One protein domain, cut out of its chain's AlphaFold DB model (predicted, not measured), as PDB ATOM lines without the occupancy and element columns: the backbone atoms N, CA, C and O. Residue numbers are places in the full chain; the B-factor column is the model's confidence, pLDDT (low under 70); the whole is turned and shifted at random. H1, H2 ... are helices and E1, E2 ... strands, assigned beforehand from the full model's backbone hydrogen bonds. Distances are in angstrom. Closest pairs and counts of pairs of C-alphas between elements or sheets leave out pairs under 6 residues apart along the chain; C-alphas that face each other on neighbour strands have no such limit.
ATOM      1  N   GLU A   2      64.461  57.388  54.228       65.88
ATOM      2  CA  GLU A   2      65.290  57.546  55.428       65.88
ATOM      3  C   GLU A   2      66.605  58.255  55.073       65.88
ATOM      4  O   GLU A   2      66.833  58.603  53.910       65.88
ATOM      5  N   ASN A   3      67.386  58.634  56.079       78.69
ATOM      6  CA  ASN A   3      68.675  59.289  55.890       78.69
ATOM      7  C   ASN A   3      69.748  58.213  55.694       78.69
ATOM      8  O   ASN A   3      69.916  57.365  56.567       78.69
ATOM      9  N   LEU A   4      70.508  58.253  54.594       80.44
ATOM     10  CA  LEU A   4      71.514  57.220  54.300       80.44
ATOM     11  C   LEU A   4      72.600  57.106  55.383       80.44
ATOM     12  O   LEU A   4      73.233  56.065  55.494       80.44
ATOM     13  N   LYS A   5      72.823  58.162  56.177       73.75
ATOM     14  CA  LYS A   5      73.800  58.168  57.282       73.75
ATOM     15  C   LYS A   5      73.400  57.294  58.470       73.75
ATOM     16  O   LYS A   5      74.257  56.987  59.288       73.75
ATOM     17  N   ASP A   6      72.120  56.956  58.593       75.31
ATOM     18  CA  ASP A   6      71.598  56.248  59.766       75.31
ATOM     19  C   ASP A   6      71.808  54.726  59.646       75.31
ATOM     20  O   ASP A   6      71.635  53.980  60.610       75.31
ATOM     21  N   PHE A   7      72.214  54.261  58.464       64.75
ATOM     22  CA  PHE A   7      72.586  52.881  58.191       64.75
ATOM     23  C   PHE A   7      74.062  52.667  58.563       64.75
ATOM     24  O   PHE A   7      74.868  53.568  58.361       64.75
ATOM     25  N   GLY A   8      74.386  51.500  59.142       66.81
ATOM     26  CA  GLY A   8      75.660  51.185  59.816       66.81
ATOM     27  C   GLY A   8      76.947  51.256  58.969       66.81
ATOM     28  O   GLY A   8      77.133  52.133  58.134       66.81
ATOM     29  N   ASN A   9      77.910  50.362  59.221       78.25
ATOM     30  CA  ASN A   9      79.217  50.432  58.553       78.25
ATOM     31  C   ASN A   9      79.093  50.258  57.031       78.25
ATOM     32  O   ASN A   9      78.676  49.212  56.546       78.25
ATOM     33  N   LEU A  10      79.504  51.290  56.297       88.69
ATOM     34  CA  LEU A  10      79.586  51.296  54.841       88.69
ATOM     35  C   LEU A  10      80.840  50.535  54.367       88.69
ATOM     36  O   LEU A  10      81.934  50.786  54.900       88.69
ATOM     37  N   PRO A  11      80.722  49.661  53.353       92.06
ATOM     38  CA  PRO A  11      81.837  48.857  52.862       92.06
ATOM     39  C   PRO A  11      82.883  49.730  52.168       92.06
ATOM     40  O   PRO A  11      82.596  50.845  51.713       92.06
ATOM     41  N   ALA A  12      84.115  49.234  52.079       91.38
ATOM     42  CA  ALA A  12      85.120  49.882  51.244       91.38
ATOM     43  C   ALA A  12      84.695  49.812  49.765       91.38
ATOM     44  O   ALA A  12      83.995  48.884  49.350       91.38
ATOM     45  N   TRP A  13      85.090  50.800  48.958       89.69
ATOM     46  CA  TRP A  13      84.715  50.818  47.540       89.69
ATOM     47  C   TRP A  13      85.273  49.593  46.798       89.69
ATOM     48  O   TRP A  13      84.593  49.012  45.956       89.69
ATOM     49  N   GLU A  14      86.465  49.144  47.176       90.38
ATOM     50  CA  GLU A  14      87.160  47.995  46.602       90.38
ATOM     51  C   GLU A  14      86.366  46.692  46.777       90.38
ATOM     52  O   GLU A  14      86.350  45.854  45.877       90.38
ATOM     53  N   GLU A  15      85.653  46.536  47.897       91.31
ATOM     54  CA  GLU A  15      84.797  45.370  48.162       91.31
ATOM     55  C   GLU A  15      83.578  45.355  47.232       91.31
ATOM     56  O   GLU A  15      83.211  44.316  46.677       91.31
ATOM     57  N   ILE A  16      82.972  46.525  47.009       91.25
ATOM     58  CA  ILE A  16      81.861  46.682  46.067       91.25
ATOM     59  C   ILE A  16      82.344  46.453  44.633       91.25
ATOM     60  O   ILE A  16      81.695  45.722  43.879       91.25
ATOM     61  N   GLN A  17      83.496  47.014  44.264       89.88
ATOM     62  CA  GLN A  17      84.092  46.850  42.940       89.88
ATOM     63  C   GLN A  17      84.444  45.386  42.648       89.88
ATOM     64  O   GLN A  17      84.185  44.917  41.543       89.88
ATOM     65  N   ALA A  18      84.944  44.636  43.635       90.12
ATOM     66  CA  ALA A  18      85.243  43.209  43.495       90.12
ATOM     67  C   ALA A  18      84.000  42.343  43.205       90.12
ATOM     68  O   ALA A  18      84.127  41.229  42.697       90.12
ATOM     69  N   SER A  19      82.795  42.843  43.500       87.12
ATOM     70  CA  SER A  19      81.535  42.148  43.201       87.12
ATOM     71  C   SER A  19      81.065  42.291  41.743       87.12
ATOM     72  O   SER A  19      80.066  41.670  41.359       87.12
ATOM     73  N   ILE A  20      81.767  43.108  40.949       91.12
ATOM     74  CA  ILE A  20      81.485  43.396  39.540       91.12
ATOM     75  C   ILE A  20      82.546  42.709  38.663       91.12
ATOM     76  O   ILE A  20      83.722  42.708  39.031       91.12
ATOM     77  N   PRO A  21      82.178  42.125  37.506       90.69
ATOM     78  CA  PRO A  21      83.156  41.535  36.593       90.69
ATOM     79  C   PRO A  21      84.231  42.543  36.157       90.69
ATOM     80  O   PRO A  21      83.921  43.650  35.723       90.69
ATOM     81  N   ALA A  22      85.507  42.154  36.254       85.50
ATOM     82  CA  ALA A  22      86.645  43.043  35.993       85.50
ATOM     83  C   ALA A  22      86.784  43.477  34.519       85.50
ATOM     84  O   ALA A  22      87.481  44.444  34.221       85.50
ATOM     85  N   ASP A  23      86.139  42.768  33.592       89.88
ATOM     86  CA  ASP A  23      86.111  43.070  32.157       89.88
ATOM     87  C   ASP A  23      84.966  44.017  31.756       89.88
ATOM     88  O   ASP A  23      84.785  44.303  30.567       89.88
ATOM     89  N   GLU A  24      84.173  44.478  32.725       92.62
ATOM     90  CA  GLU A  24      83.066  45.401  32.518       92.62
ATOM     91  C   GLU A  24      83.408  46.811  32.972       92.62
ATOM     92  O   GLU A  24      83.928  47.062  34.061       92.62
ATOM     93  N   ARG A  25      83.056  47.777  32.128       90.62
ATOM     94  CA  ARG A  25      83.333  49.177  32.394       90.62
ATOM     95  C   ARG A  25      82.151  49.826  33.098       90.62
ATOM     96  O   ARG A  25      81.074  49.977  32.519       90.62
ATOM     97  N   ILE A  26      82.381  50.304  34.317       92.94
ATOM     98  CA  ILE A  26      81.378  51.029  35.100       92.94
ATOM     99  C   ILE A  26      81.058  52.380  34.438       92.94
ATOM    100  O   ILE A  26      81.948  53.145  34.064       92.94
ATOM    101  N   LYS A  27      79.763  52.664  34.281       92.31
ATOM    102  CA  LYS A  27      79.229  53.900  33.687       92.31
ATOM    103  C   LYS A  27      78.526  54.789  34.704       92.31
ATOM    104  O   LYS A  27      78.566  56.009  34.567       92.31
ATOM    105  N   ARG A  28      77.840  54.186  35.676       93.75
ATOM    106  CA  ARG A  28      77.073  54.904  36.695       93.75
ATOM    107  C   ARG A  28      77.033  54.103  37.984       93.75
ATOM    108  O   ARG A  28      76.838  52.890  37.942       93.75
ATOM    109  N   ILE A  29      77.168  54.801  39.106       95.50
ATOM    110  CA  ILE A  29      77.025  54.227  40.441       95.50
ATOM    111  C   ILE A  29      76.096  55.135  41.233       95.50
ATOM    112  O   ILE A  29      76.253  56.358  41.252       95.50
ATOM    113  N   THR A  30      75.113  54.539  41.886       95.38
ATOM    114  CA  THR A  30      74.193  55.242  42.775       95.38
ATOM    115  C   THR A  30      73.985  54.409  44.028       95.38
ATOM    116  O   THR A  30      73.837  53.198  43.939       95.38
ATOM    117  N   LEU A  31      73.958  55.050  45.185       94.62
ATOM    118  CA  LEU A  31      73.679  54.447  46.478       94.62
ATOM    119  C   LEU A  31      72.416  55.090  47.048       94.62
ATOM    120  O   LEU A  31      72.396  56.292  47.320       94.62
ATOM    121  N   ASN A  32      71.381  54.272  47.227       91.56
ATOM    122  CA  ASN A  32      70.066  54.693  47.706       91.56
ATOM    123  C   ASN A  32      69.568  53.766  48.814       91.56
ATOM    124  O   ASN A  32      69.959  52.604  48.890       91.56
ATOM    125  N   GLU A  33      68.647  54.271  49.628       87.75
ATOM    126  CA  GLU A  33      67.832  53.437  50.508       87.75
ATOM    127  C   GLU A  33      66.690  52.810  49.702       87.75
ATOM    128  O   GLU A  33      65.961  53.504  48.985       87.75
ATOM    129  N   ASN A  34      66.554  51.492  49.805       83.50
ATOM    130  CA  ASN A  34      65.469  50.724  49.221       83.50
ATOM    131  C   ASN A  34      64.973  49.687  50.237       83.50
ATOM    132  O   ASN A  34      65.705  48.767  50.594       83.50
ATOM    133  N   LEU A  35      63.719  49.834  50.681       81.00
ATOM    134  CA  LEU A  35      63.048  48.919  51.617       81.00
ATOM    135  C   LEU A  35      63.825  48.711  52.930       81.00
ATOM    136  O   LEU A  35      63.872  47.598  53.452       81.00
ATOM    137  N   GLY A  36      64.430  49.775  53.464       80.50
ATOM    138  CA  GLY A  36      65.214  49.713  54.700       80.50
ATOM    139  C   GLY A  36      66.599  49.078  54.532       80.50
ATOM    140  O   GLY A  36      67.231  48.727  55.523       80.50
ATOM    141  N   GLN A  37      67.082  48.927  53.296       87.12
ATOM    142  CA  GLN A  37      68.456  48.527  52.995       87.12
ATOM    143  C   GLN A  37      69.150  49.597  52.157       87.12
ATOM    144  O   GLN A  37      68.560  50.176  51.247       87.12
ATOM    145  N   LEU A  38      70.435  49.826  52.419       90.75
ATOM    146  CA  LEU A  38      71.282  50.581  51.503       90.75
ATOM    147  C   LEU A  38      71.680  49.700  50.324       90.75
ATOM    148  O   LEU A  38      72.247  48.627  50.522       90.75
ATOM    149  N   VAL A  39      71.413  50.166  49.106       91.50
ATOM    150  CA  VAL A  39      71.670  49.420  47.872       91.50
ATOM    151  C   VAL A  39      72.488  50.264  46.899       91.50
ATOM    152  O   VAL A  39      72.098  51.375  46.529       91.50
ATOM    153  N   PHE A  40      73.608  49.701  46.460       94.19
ATOM    154  CA  PHE A  40      74.396  50.147  45.324       94.19
ATOM    155  C   PHE A  40      73.762  49.649  44.026       94.19
ATOM    156  O   PHE A  40      73.631  48.446  43.798       94.19
ATOM    157  N   TYR A  41      73.409  50.589  43.162       94.00
ATOM    158  CA  TYR A  41      72.999  50.377  41.784       94.00
ATOM    159  C   TYR A  41      74.178  50.713  40.881       94.00
ATOM    160  O   TYR A  41      74.584  51.874  40.788       94.00
ATOM    161  N   ILE A  42      74.732  49.697  40.228       95.06
ATOM    162  CA  ILE A  42      75.915  49.822  39.379       95.06
ATOM    163  C   ILE A  42      75.519  49.453  37.958       95.06
ATOM    164  O   ILE A  42      75.102  48.330  37.683       95.06
ATOM    165  N   GLN A  43      75.654  50.410  37.050       94.31
ATOM    166  CA  GLN A  43      75.444  50.198  35.625       94.31
ATOM    167  C   GLN A  43      76.794  50.129  34.925       94.31
ATOM    168  O   GLN A  43      77.605  51.055  35.039       94.31
ATOM    169  N   THR A  44      77.006  49.066  34.158       94.19
ATOM    170  CA  THR A  44      78.189  48.874  33.322       94.19
ATOM    171  C   THR A  44      77.840  49.045  31.844       94.19
ATOM    172  O   THR A  44      76.731  49.437  31.460       94.19
ATOM    173  N   ASP A  45      78.808  48.805  30.970       92.56
ATOM    174  CA  ASP A  45      78.584  48.698  29.539       92.56
ATOM    175  C   ASP A  45      77.833  47.430  29.113       92.56
ATOM    176  O   ASP A  45      77.204  47.472  28.052       92.56
ATOM    177  N   LYS A  46      77.831  46.370  29.935       93.19
ATOM    178  CA  LYS A  46      77.202  45.073  29.617       93.19
ATOM    179  C   LYS A  46      75.980  44.727  30.475       93.19
ATOM    180  O   LYS A  46      75.143  43.948  30.022       93.19
ATOM    181  N   GLY A  47      75.832  45.302  31.669       91.25
ATOM    182  CA  GLY A  47      74.793  44.898  32.615       91.25
ATOM    183  C   GLY A  47      74.455  45.932  33.690       91.25
ATOM    184  O   GLY A  47      75.020  47.022  33.756       91.25
ATOM    185  N   ASN A  48      73.484  45.570  34.531       92.75
ATOM    186  CA  ASN A  48      73.097  46.317  35.725       92.75
ATOM    187  C   ASN A  48      73.192  45.385  36.933       92.75
ATOM    188  O   ASN A  48      72.684  44.262  36.886       92.75
ATOM    189  N   TYR A  49      73.785  45.872  38.014       92.50
ATOM    190  CA  TYR A  49      74.017  45.124  39.241       92.50
ATOM    191  C   TYR A  49      73.427  45.877  40.429       92.50
ATOM    192  O   TYR A  49      73.576  47.093  40.544       92.50
ATOM    193  N   GLU A  50      72.766  45.137  41.315       91.56
ATOM    194  CA  GLU A  50      72.282  45.631  42.604       91.56
ATOM    195  C   GLU A  50      73.040  44.902  43.715       91.56
ATOM    196  O   GLU A  50      73.120  43.665  43.711       91.56
ATOM    197  N   ARG A  51      73.617  45.653  44.655       91.88
ATOM    198  CA  ARG A  51      74.358  45.110  45.800       91.88
ATOM    199  C   ARG A  51      73.989  45.860  47.066       91.88
ATOM    200  O   ARG A  51      74.066  47.081  47.105       91.88
ATOM    201  N   THR A  52      73.564  45.137  48.089       91.50
ATOM    202  CA  THR A  52      73.323  45.698  49.420       91.50
ATOM    203  C   THR A  52      74.656  46.096  50.058       91.50
ATOM    204  O   THR A  52      75.672  45.435  49.846       91.50
ATOM    205  N   ALA A  53      74.675  47.192  50.816       90.06
ATOM    206  CA  ALA A  53      75.898  47.692  51.449       90.06
ATOM    207  C   ALA A  53      76.461  46.727  52.507       90.06
ATOM    208  O   ALA A  53      77.659  46.723  52.759       90.06
ATOM    209  N   ASP A  54      75.608  45.899  53.106       88.31
ATOM    210  CA  ASP A  54      75.973  44.862  54.074       88.31
ATOM    211  C   ASP A  54      76.159  43.473  53.434       88.31
ATOM    212  O   ASP A  54      76.346  42.490  54.149       88.31
ATOM    213  N   PHE A  55      76.087  43.376  52.100       87.38
ATOM    214  CA  PHE A  55      76.131  42.128  51.329       87.38
ATOM    215  C   PHE A  55      75.058  41.088  51.716       87.38
ATOM    216  O   PHE A  55      75.179  39.909  51.375       87.38
ATOM    217  N   SER A  56      73.983  41.510  52.392       88.81
ATOM    218  CA  SER A  56      72.827  40.662  52.694       88.81
ATOM    219  C   SER A  56      71.953  40.411  51.459       88.81
ATOM    220  O   SER A  56      72.028  41.120  50.451       88.81
ATOM    221  N   GLU A  57      71.078  39.406  51.522       87.06
ATOM    222  CA  GLU A  57      70.081  39.219  50.469       87.06
ATOM    223  C   GLU A  57      69.127  40.419  50.383       87.06
ATOM    224  O   GLU A  57      68.725  41.025  51.381       87.06
ATOM    225  N   ARG A  58      68.744  40.767  49.152       85.44
ATOM    226  CA  ARG A  58      67.857  41.898  48.891       85.44
ATOM    227  C   ARG A  58      66.463  41.620  49.447       85.44
ATOM    228  O   ARG A  58      65.818  40.632  49.089       85.44
ATOM    229  N   THR A  59      65.946  42.565  50.217       84.19
ATOM    230  CA  THR A  59      64.562  42.560  50.676       84.19
ATOM    231  C   THR A  59      63.632  42.639  49.473       84.19
ATOM    232  O   THR A  59      63.785  43.455  48.556       84.19
ATOM    233  N   THR A  60      62.646  41.749  49.459       83.69
ATOM    234  CA  THR A  60      61.622  41.720  48.421       83.69
ATOM    235  C   THR A  60      60.428  42.572  48.836       83.69
ATOM    236  O   THR A  60      60.079  42.693  50.014       83.69
ATOM    237  N   LEU A 255      89.125  60.384  46.771       95.62
ATOM    238  CA  LEU A 255      88.429  60.642  48.032       95.62
ATOM    239  C   LEU A 255      87.535  59.462  48.425       95.62
ATOM    240  O   LEU A 255      86.659  59.076  47.667       95.62
ATOM    241  N   ASP A 256      87.669  58.953  49.649       94.25
ATOM    242  CA  ASP A 256      86.746  57.937  50.165       94.25
ATOM    243  C   ASP A 256      85.331  58.527  50.345       94.25
ATOM    244  O   ASP A 256      85.116  59.453  51.140       94.25
ATOM    245  N   TYR A 257      84.352  57.965  49.631       93.75
ATOM    246  CA  TYR A 257      82.948  58.388  49.665       93.75
ATOM    247  C   TYR A 257      82.353  58.386  51.087       93.75
ATOM    248  O   TYR A 257      81.489  59.210  51.402       93.75
ATOM    249  N   ARG A 258      82.850  57.525  51.986       92.94
ATOM    250  CA  ARG A 258      82.402  57.449  53.386       92.94
ATOM    251  C   ARG A 258      82.741  58.722  54.157       92.94
ATOM    252  O   ARG A 258      81.925  59.177  54.961       92.94
ATOM    253  N   LYS A 259      83.885  59.357  53.866       93.50
ATOM    254  CA  LYS A 259      84.253  60.662  54.451       93.50
ATOM    255  C   LYS A 259      83.242  61.740  54.045       93.50
ATOM    256  O   LYS A 259      82.840  62.549  54.877       93.50
ATOM    257  N   VAL A 260      82.776  61.719  52.794       93.38
ATOM    258  CA  VAL A 260      81.734  62.638  52.299       93.38
ATOM    259  C   VAL A 260      80.393  62.371  52.975       93.38
ATOM    260  O   VAL A 260      79.730  63.307  53.429       93.38
ATOM    261  N   MET A 261      80.008  61.098  53.100       91.00
ATOM    262  CA  MET A 261      78.779  60.720  53.799       91.00
ATOM    263  C   MET A 261      78.786  61.189  55.253       91.00
ATOM    264  O   MET A 261      77.764  61.674  55.729       91.00
ATOM    265  N   GLN A 262      79.923  61.134  55.949       90.19
ATOM    266  CA  GLN A 262      80.055  61.658  57.313       90.19
ATOM    267  C   GLN A 262      80.019  63.193  57.353       90.19
ATOM    268  O   GLN A 262      79.256  63.758  58.136       90.19
ATOM    269  N   ALA A 263      80.761  63.864  56.470       91.06
ATOM    270  CA  ALA A 263      80.902  65.322  56.453       91.06
ATOM    271  C   ALA A 263      79.642  66.088  56.008       91.06
ATOM    272  O   ALA A 263      79.492  67.261  56.347       91.06
ATOM    273  N   CYS A 264      78.736  65.463  55.247       90.25
ATOM    274  CA  CYS A 264      77.527  66.136  54.771       90.25
ATOM    275  C   CYS A 264      76.659  66.626  55.955       90.25
ATOM    276  O   CYS A 264      76.303  65.823  56.813       90.25
ATOM    277  N   PRO A 265      76.272  67.907  56.043       87.81
ATOM    278  CA  PRO A 265      75.546  68.424  57.210       87.81
ATOM    279  C   PRO A 265      74.059  68.039  57.233       87.81
ATOM    280  O   PRO A 265      73.382  68.240  58.239       87.81
ATOM    281  N   HIS A 266      73.527  67.522  56.124       89.81
ATOM    282  CA  HIS A 266      72.102  67.260  55.947       89.81
ATOM    283  C   HIS A 266      71.813  65.769  55.746       89.81
ATOM    284  O   HIS A 266      72.701  65.026  55.312       89.81
ATOM    285  N   PRO A 267      70.570  65.329  56.016       89.31
ATOM    286  CA  PRO A 267      70.122  63.992  55.665       89.31
ATOM    287  C   PRO A 267      70.316  63.711  54.175       89.31
ATOM    288  O   PRO A 267      69.862  64.481  53.324       89.31
ATOM    289  N   ILE A 268      70.990  62.609  53.862       91.06
ATOM    290  CA  ILE A 268      71.240  62.176  52.486       91.06
ATOM    291  C   ILE A 268      70.101  61.238  52.081       91.06
ATOM    292  O   ILE A 268      69.738  60.348  52.842       91.06
ATOM    293  N   ARG A 269      69.527  61.437  50.894       90.25
ATOM    294  CA  ARG A 269      68.484  60.581  50.295       90.25
ATOM    295  C   ARG A 269      69.036  59.662  49.218       90.25
ATOM    296  O   ARG A 269      68.579  58.535  49.074       90.25
ATOM    297  N   GLN A 270      70.003  60.176  48.473       93.12
ATOM    298  CA  GLN A 270      70.660  59.502  47.367       93.12
ATOM    299  C   GLN A 270      72.101  60.002  47.286       93.12
ATOM    300  O   GLN A 270      72.363  61.194  47.472       93.12
ATOM    301  N   PHE A 271      73.026  59.090  47.013       95.56
ATOM    302  CA  PHE A 271      74.434  59.382  46.774       95.56
ATOM    303  C   PHE A 271      74.814  58.870  45.381       95.56
ATOM    304  O   PHE A 271      74.480  57.747  45.018       95.56
ATOM    305  N   GLU A 272      75.490  59.677  44.572       95.94
ATOM    306  CA  GLU A 272      75.823  59.348  43.183       95.94
ATOM    307  C   GLU A 272      77.294  59.657  42.882       95.94
ATOM    308  O   GLU A 272      77.819  60.701  43.276       95.94
ATOM    309  N   TRP A 273      77.950  58.742  42.168       96.25
ATOM    310  CA  TRP A 273      79.259  58.974  41.567       96.25
ATOM    311  C   TRP A 273      79.022  59.661  40.226       96.25
ATOM    312  O   TRP A 273      78.272  59.154  39.387       96.25
ATOM    313  N   SER A 274      79.637  60.823  40.040       95.12
ATOM    314  CA  SER A 274      79.465  61.673  38.869       95.12
ATOM    315  C   SER A 274      80.812  62.218  38.402       95.12
ATOM    316  O   SER A 274      81.822  62.118  39.089       95.12
ATOM    317  N   GLN A 275      80.848  62.821  37.223       95.12
ATOM    318  CA  GLN A 275      82.088  63.303  36.637       95.12
ATOM    319  C   GLN A 275      81.842  64.525  35.768       95.12
ATOM    320  O   GLN A 275      80.774  64.692  35.176       95.12
ATOM    321  N   PHE A 276      82.876  65.351  35.666       96.25
ATOM    322  CA  PHE A 276      82.987  66.383  34.652       96.25
ATOM    323  C   PHE A 276      84.291  66.158  33.880       96.25
ATOM    324  O   PHE A 276      85.354  66.659  34.249       96.25
ATOM    325  N   GLY A 277      84.214  65.330  32.834       94.50
ATOM    326  CA  GLY A 277      85.393  64.878  32.095       94.50
ATOM    327  C   GLY A 277      86.358  64.104  32.989       94.50
ATOM    328  O   GLY A 277      85.987  63.095  33.579       94.50
ATOM    329  N   SER A 278      87.596  64.586  33.102       93.81
ATOM    330  CA  SER A 278      88.631  63.988  33.951       93.81
ATOM    331  C   SER A 278      88.464  64.281  35.450       93.81
ATOM    332  O   SER A 278      89.210  63.721  36.252       93.81
ATOM    333  N   ILE A 279      87.501  65.124  35.849       96.31
ATOM    334  CA  ILE A 279      87.270  65.500  37.249       96.31
ATOM    335  C   ILE A 279      86.213  64.570  37.879       96.31
ATOM    336  O   ILE A 279      85.045  64.641  37.483       96.31
ATOM    337  N   PRO A 280      86.582  63.733  38.867       96.88
ATOM    338  CA  PRO A 280      85.659  62.880  39.612       96.88
ATOM    339  C   PRO A 280      84.895  63.676  40.674       96.88
ATOM    340  O   PRO A 280      85.470  64.495  41.399       96.88
ATOM    341  N   LEU A 281      83.595  63.412  40.789       97.19
ATOM    342  CA  LEU A 281      82.664  64.142  41.644       97.19
ATOM    343  C   LEU A 281      81.777  63.179  42.438       97.19
ATOM    344  O   LEU A 281      81.309  62.166  41.921       97.19
ATOM    345  N   TYR A 282      81.436  63.552  43.666       97.19
ATOM    346  CA  TYR A 282      80.327  62.924  44.387       97.19
ATOM    347  C   TYR A 282      79.141  63.865  44.455       97.19
ATOM    348  O   TYR A 282      79.305  65.049  44.727       97.19
ATOM    349  N   GLN A 283      77.933  63.354  44.249       96.50
ATOM    350  CA  GLN A 283      76.701  64.119  44.393       96.50
ATOM    351  C   GLN A 283      75.853  63.521  45.508       96.50
ATOM    352  O   GLN A 283      75.452  62.363  45.454       96.50
ATOM    353  N   THR A 284      75.553  64.326  46.524       95.44
ATOM    354  CA  THR A 284      74.624  63.965  47.597       95.44
ATOM    355  C   THR A 284      73.322  64.718  47.398       95.44
ATOM    356  O   THR A 284      73.297  65.949  47.485       95.44
ATOM    357  N   GLN A 285      72.235  63.994  47.163       94.81
ATOM    358  CA  GLN A 285      70.896  64.561  47.182       94.81
ATOM    359  C   GLN A 285      70.396  64.596  48.622       94.81
ATOM    360  O   GLN A 285      70.319  63.567  49.291       94.81
ATOM    361  N   THR A 286      70.057  65.788  49.093       91.81
ATOM    362  CA  THR A 286      69.574  66.043  50.452       91.81
ATOM    363  C   THR A 286      68.181  66.658  50.400       91.81
ATOM    364  O   THR A 286      67.716  67.074  49.335       91.81
ATOM    365  N   ASP A 287      67.526  66.778  51.553       86.12
ATOM    366  CA  ASP A 287      66.232  67.469  51.654       86.12
ATOM    367  C   ASP A 287      66.313  68.956  51.244       86.12
ATOM    368  O   ASP A 287      65.318  69.531  50.806       86.12
ATOM    369  N   ASN A 288      67.508  69.557  51.309       86.00
ATOM    370  CA  ASN A 288      67.757  70.961  50.964       86.00
ATOM    371  C   ASN A 288      68.288  71.163  49.534       86.00
ATOM    372  O   ASN A 288      68.580  72.292  49.140       86.00
ATOM    373  N   GLY A 289      68.419  70.091  48.750       90.25
ATOM    374  CA  GLY A 289      68.960  70.136  47.393       90.25
ATOM    375  C   GLY A 289      70.193  69.259  47.210       90.25
ATOM    376  O   GLY A 289      70.487  68.377  48.019       90.25
ATOM    377  N   ILE A 290      70.895  69.475  46.102       93.38
ATOM    378  CA  ILE A 290      72.064  68.684  45.716       93.38
ATOM    379  C   ILE A 290      73.320  69.407  46.200       93.38
ATOM    380  O   ILE A 290      73.470  70.602  45.968       93.38
ATOM    381  N   ILE A 291      74.225  68.676  46.849       95.50
ATOM    382  CA  ILE A 291      75.587  69.140  47.140       95.50
ATOM    383  C   ILE A 291      76.537  68.276  46.318       95.50
ATOM    384  O   ILE A 291      76.422  67.048  46.323       95.50
ATOM    385  N   THR A 292      77.450  68.908  45.589       97.06
ATOM    386  CA  THR A 292      78.486  68.215  44.821       97.06
ATOM    387  C   THR A 292      79.835  68.405  45.495       97.06
ATOM    388  O   THR A 292      80.152  69.497  45.961       97.06
ATOM    389  N   TRP A 293      80.617  67.338  45.567       97.19
ATOM    390  CA  TRP A 293      81.886  67.264  46.276       97.19
ATOM    391  C   TRP A 293      82.996  66.914  45.295       97.19
ATOM    392  O   TRP A 293      82.799  66.096  44.395       97.19
ATOM    393  N   ASP A 294      84.155  67.532  45.482       96.88
ATOM    394  CA  ASP A 294      85.345  67.269  44.680       96.88
ATOM    395  C   ASP A 294      86.045  65.998  45.182       96.88
ATOM    396  O   ASP A 294      86.455  65.938  46.343       96.88
TER     397      ASP A 294
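This is residues 2 to 60 and 255 to 294 of the 438 residues of an uncharacterized protein of Parabacteroides sp. CAG:409 (UniProt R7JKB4). Picture one twisted sheet of six strands, built from two three-strand meanders set side by side, E1 E2 E3 and E4 E5 E6, in each of which a strand is the antiparallel neighbour of the one before. The meanders join along E1 and E4, and two short helices, H1 and H2, only graze the sheet. The 99 printed residues run H1 E1 E2 E3 H2 E4 E5 E6, and the sheet's order is E3 E2 E1 E4 E5 E6, all antiparallel. The class is mixed, helices and strands; the whole is compact, with a radius of gyration of the C-alphas of 13.3 A, and flat, spanning 37 by 37 by 19 A.

Look first at H1, residues 13 to 18, which only grazes the sheet with residues 16 to 17; its closest C-alphas to E3, residues 48 to 52, are those of Ile 16 and Arg 51, 7.7 A apart. E3 is an edge strand and forms a hairpin with E2, residues 37 to 44, where N 40 and O 51 are 2.7 A apart. E2 forms a hairpin with E1, residues 26 to 34; N 30 and O 41 are 2.9 A apart. Beside E1 find E4, residues 268 to 276, antiparallel at 171 degrees, with N 31 and O 271 at 2.8 A. E4 bends by 53 degrees at residue 273. It forms a hairpin with E5, residues 279 to 286, with N 272 and O 283 at 2.8 A. E5 forms a hairpin with the other edge strand, E6, residues 289 to 294, with N 284 and O 291 at 2.9 A. H2, residues 257 to 263, only grazes the sheet with residues 257 to 261; the closest C-alphas of H2 and E5 are those of Tyr 257 and Tyr 282, 7.4 A apart. H1 and H2 are only just apart, at 8.1 A. In both helices every O i to N i+4 pair is within hydrogen-bond range.

Find C-alpha 13 at (84.715, 50.818, 47.540), where H1 begins; it runs 8.6 A. E1 begins at C-alpha 26, (81.378, 51.029, 35.100), and runs 21.3 A, E2 22.0 A and E3 13.7 A. Past the cut, H2 runs 9.9 A, E4 21.8 A, E5 22.1 A and E6 16.9 A, to C-alpha 294 at (85.345, 67.269, 44.680).

The two farthest C-alphas, those of Asp 23 and Asn 288, are 38.3 A apart. Residues 61 to 254 are not printed, and C-alphas 60 and 255 are 32.8 A apart across this cut. Of the links printed whole, H1 to E1 is short and the others are tight. The mean pLDDT of the printed part is 90.2; residue 2 and residues 7 to 8 are under 70.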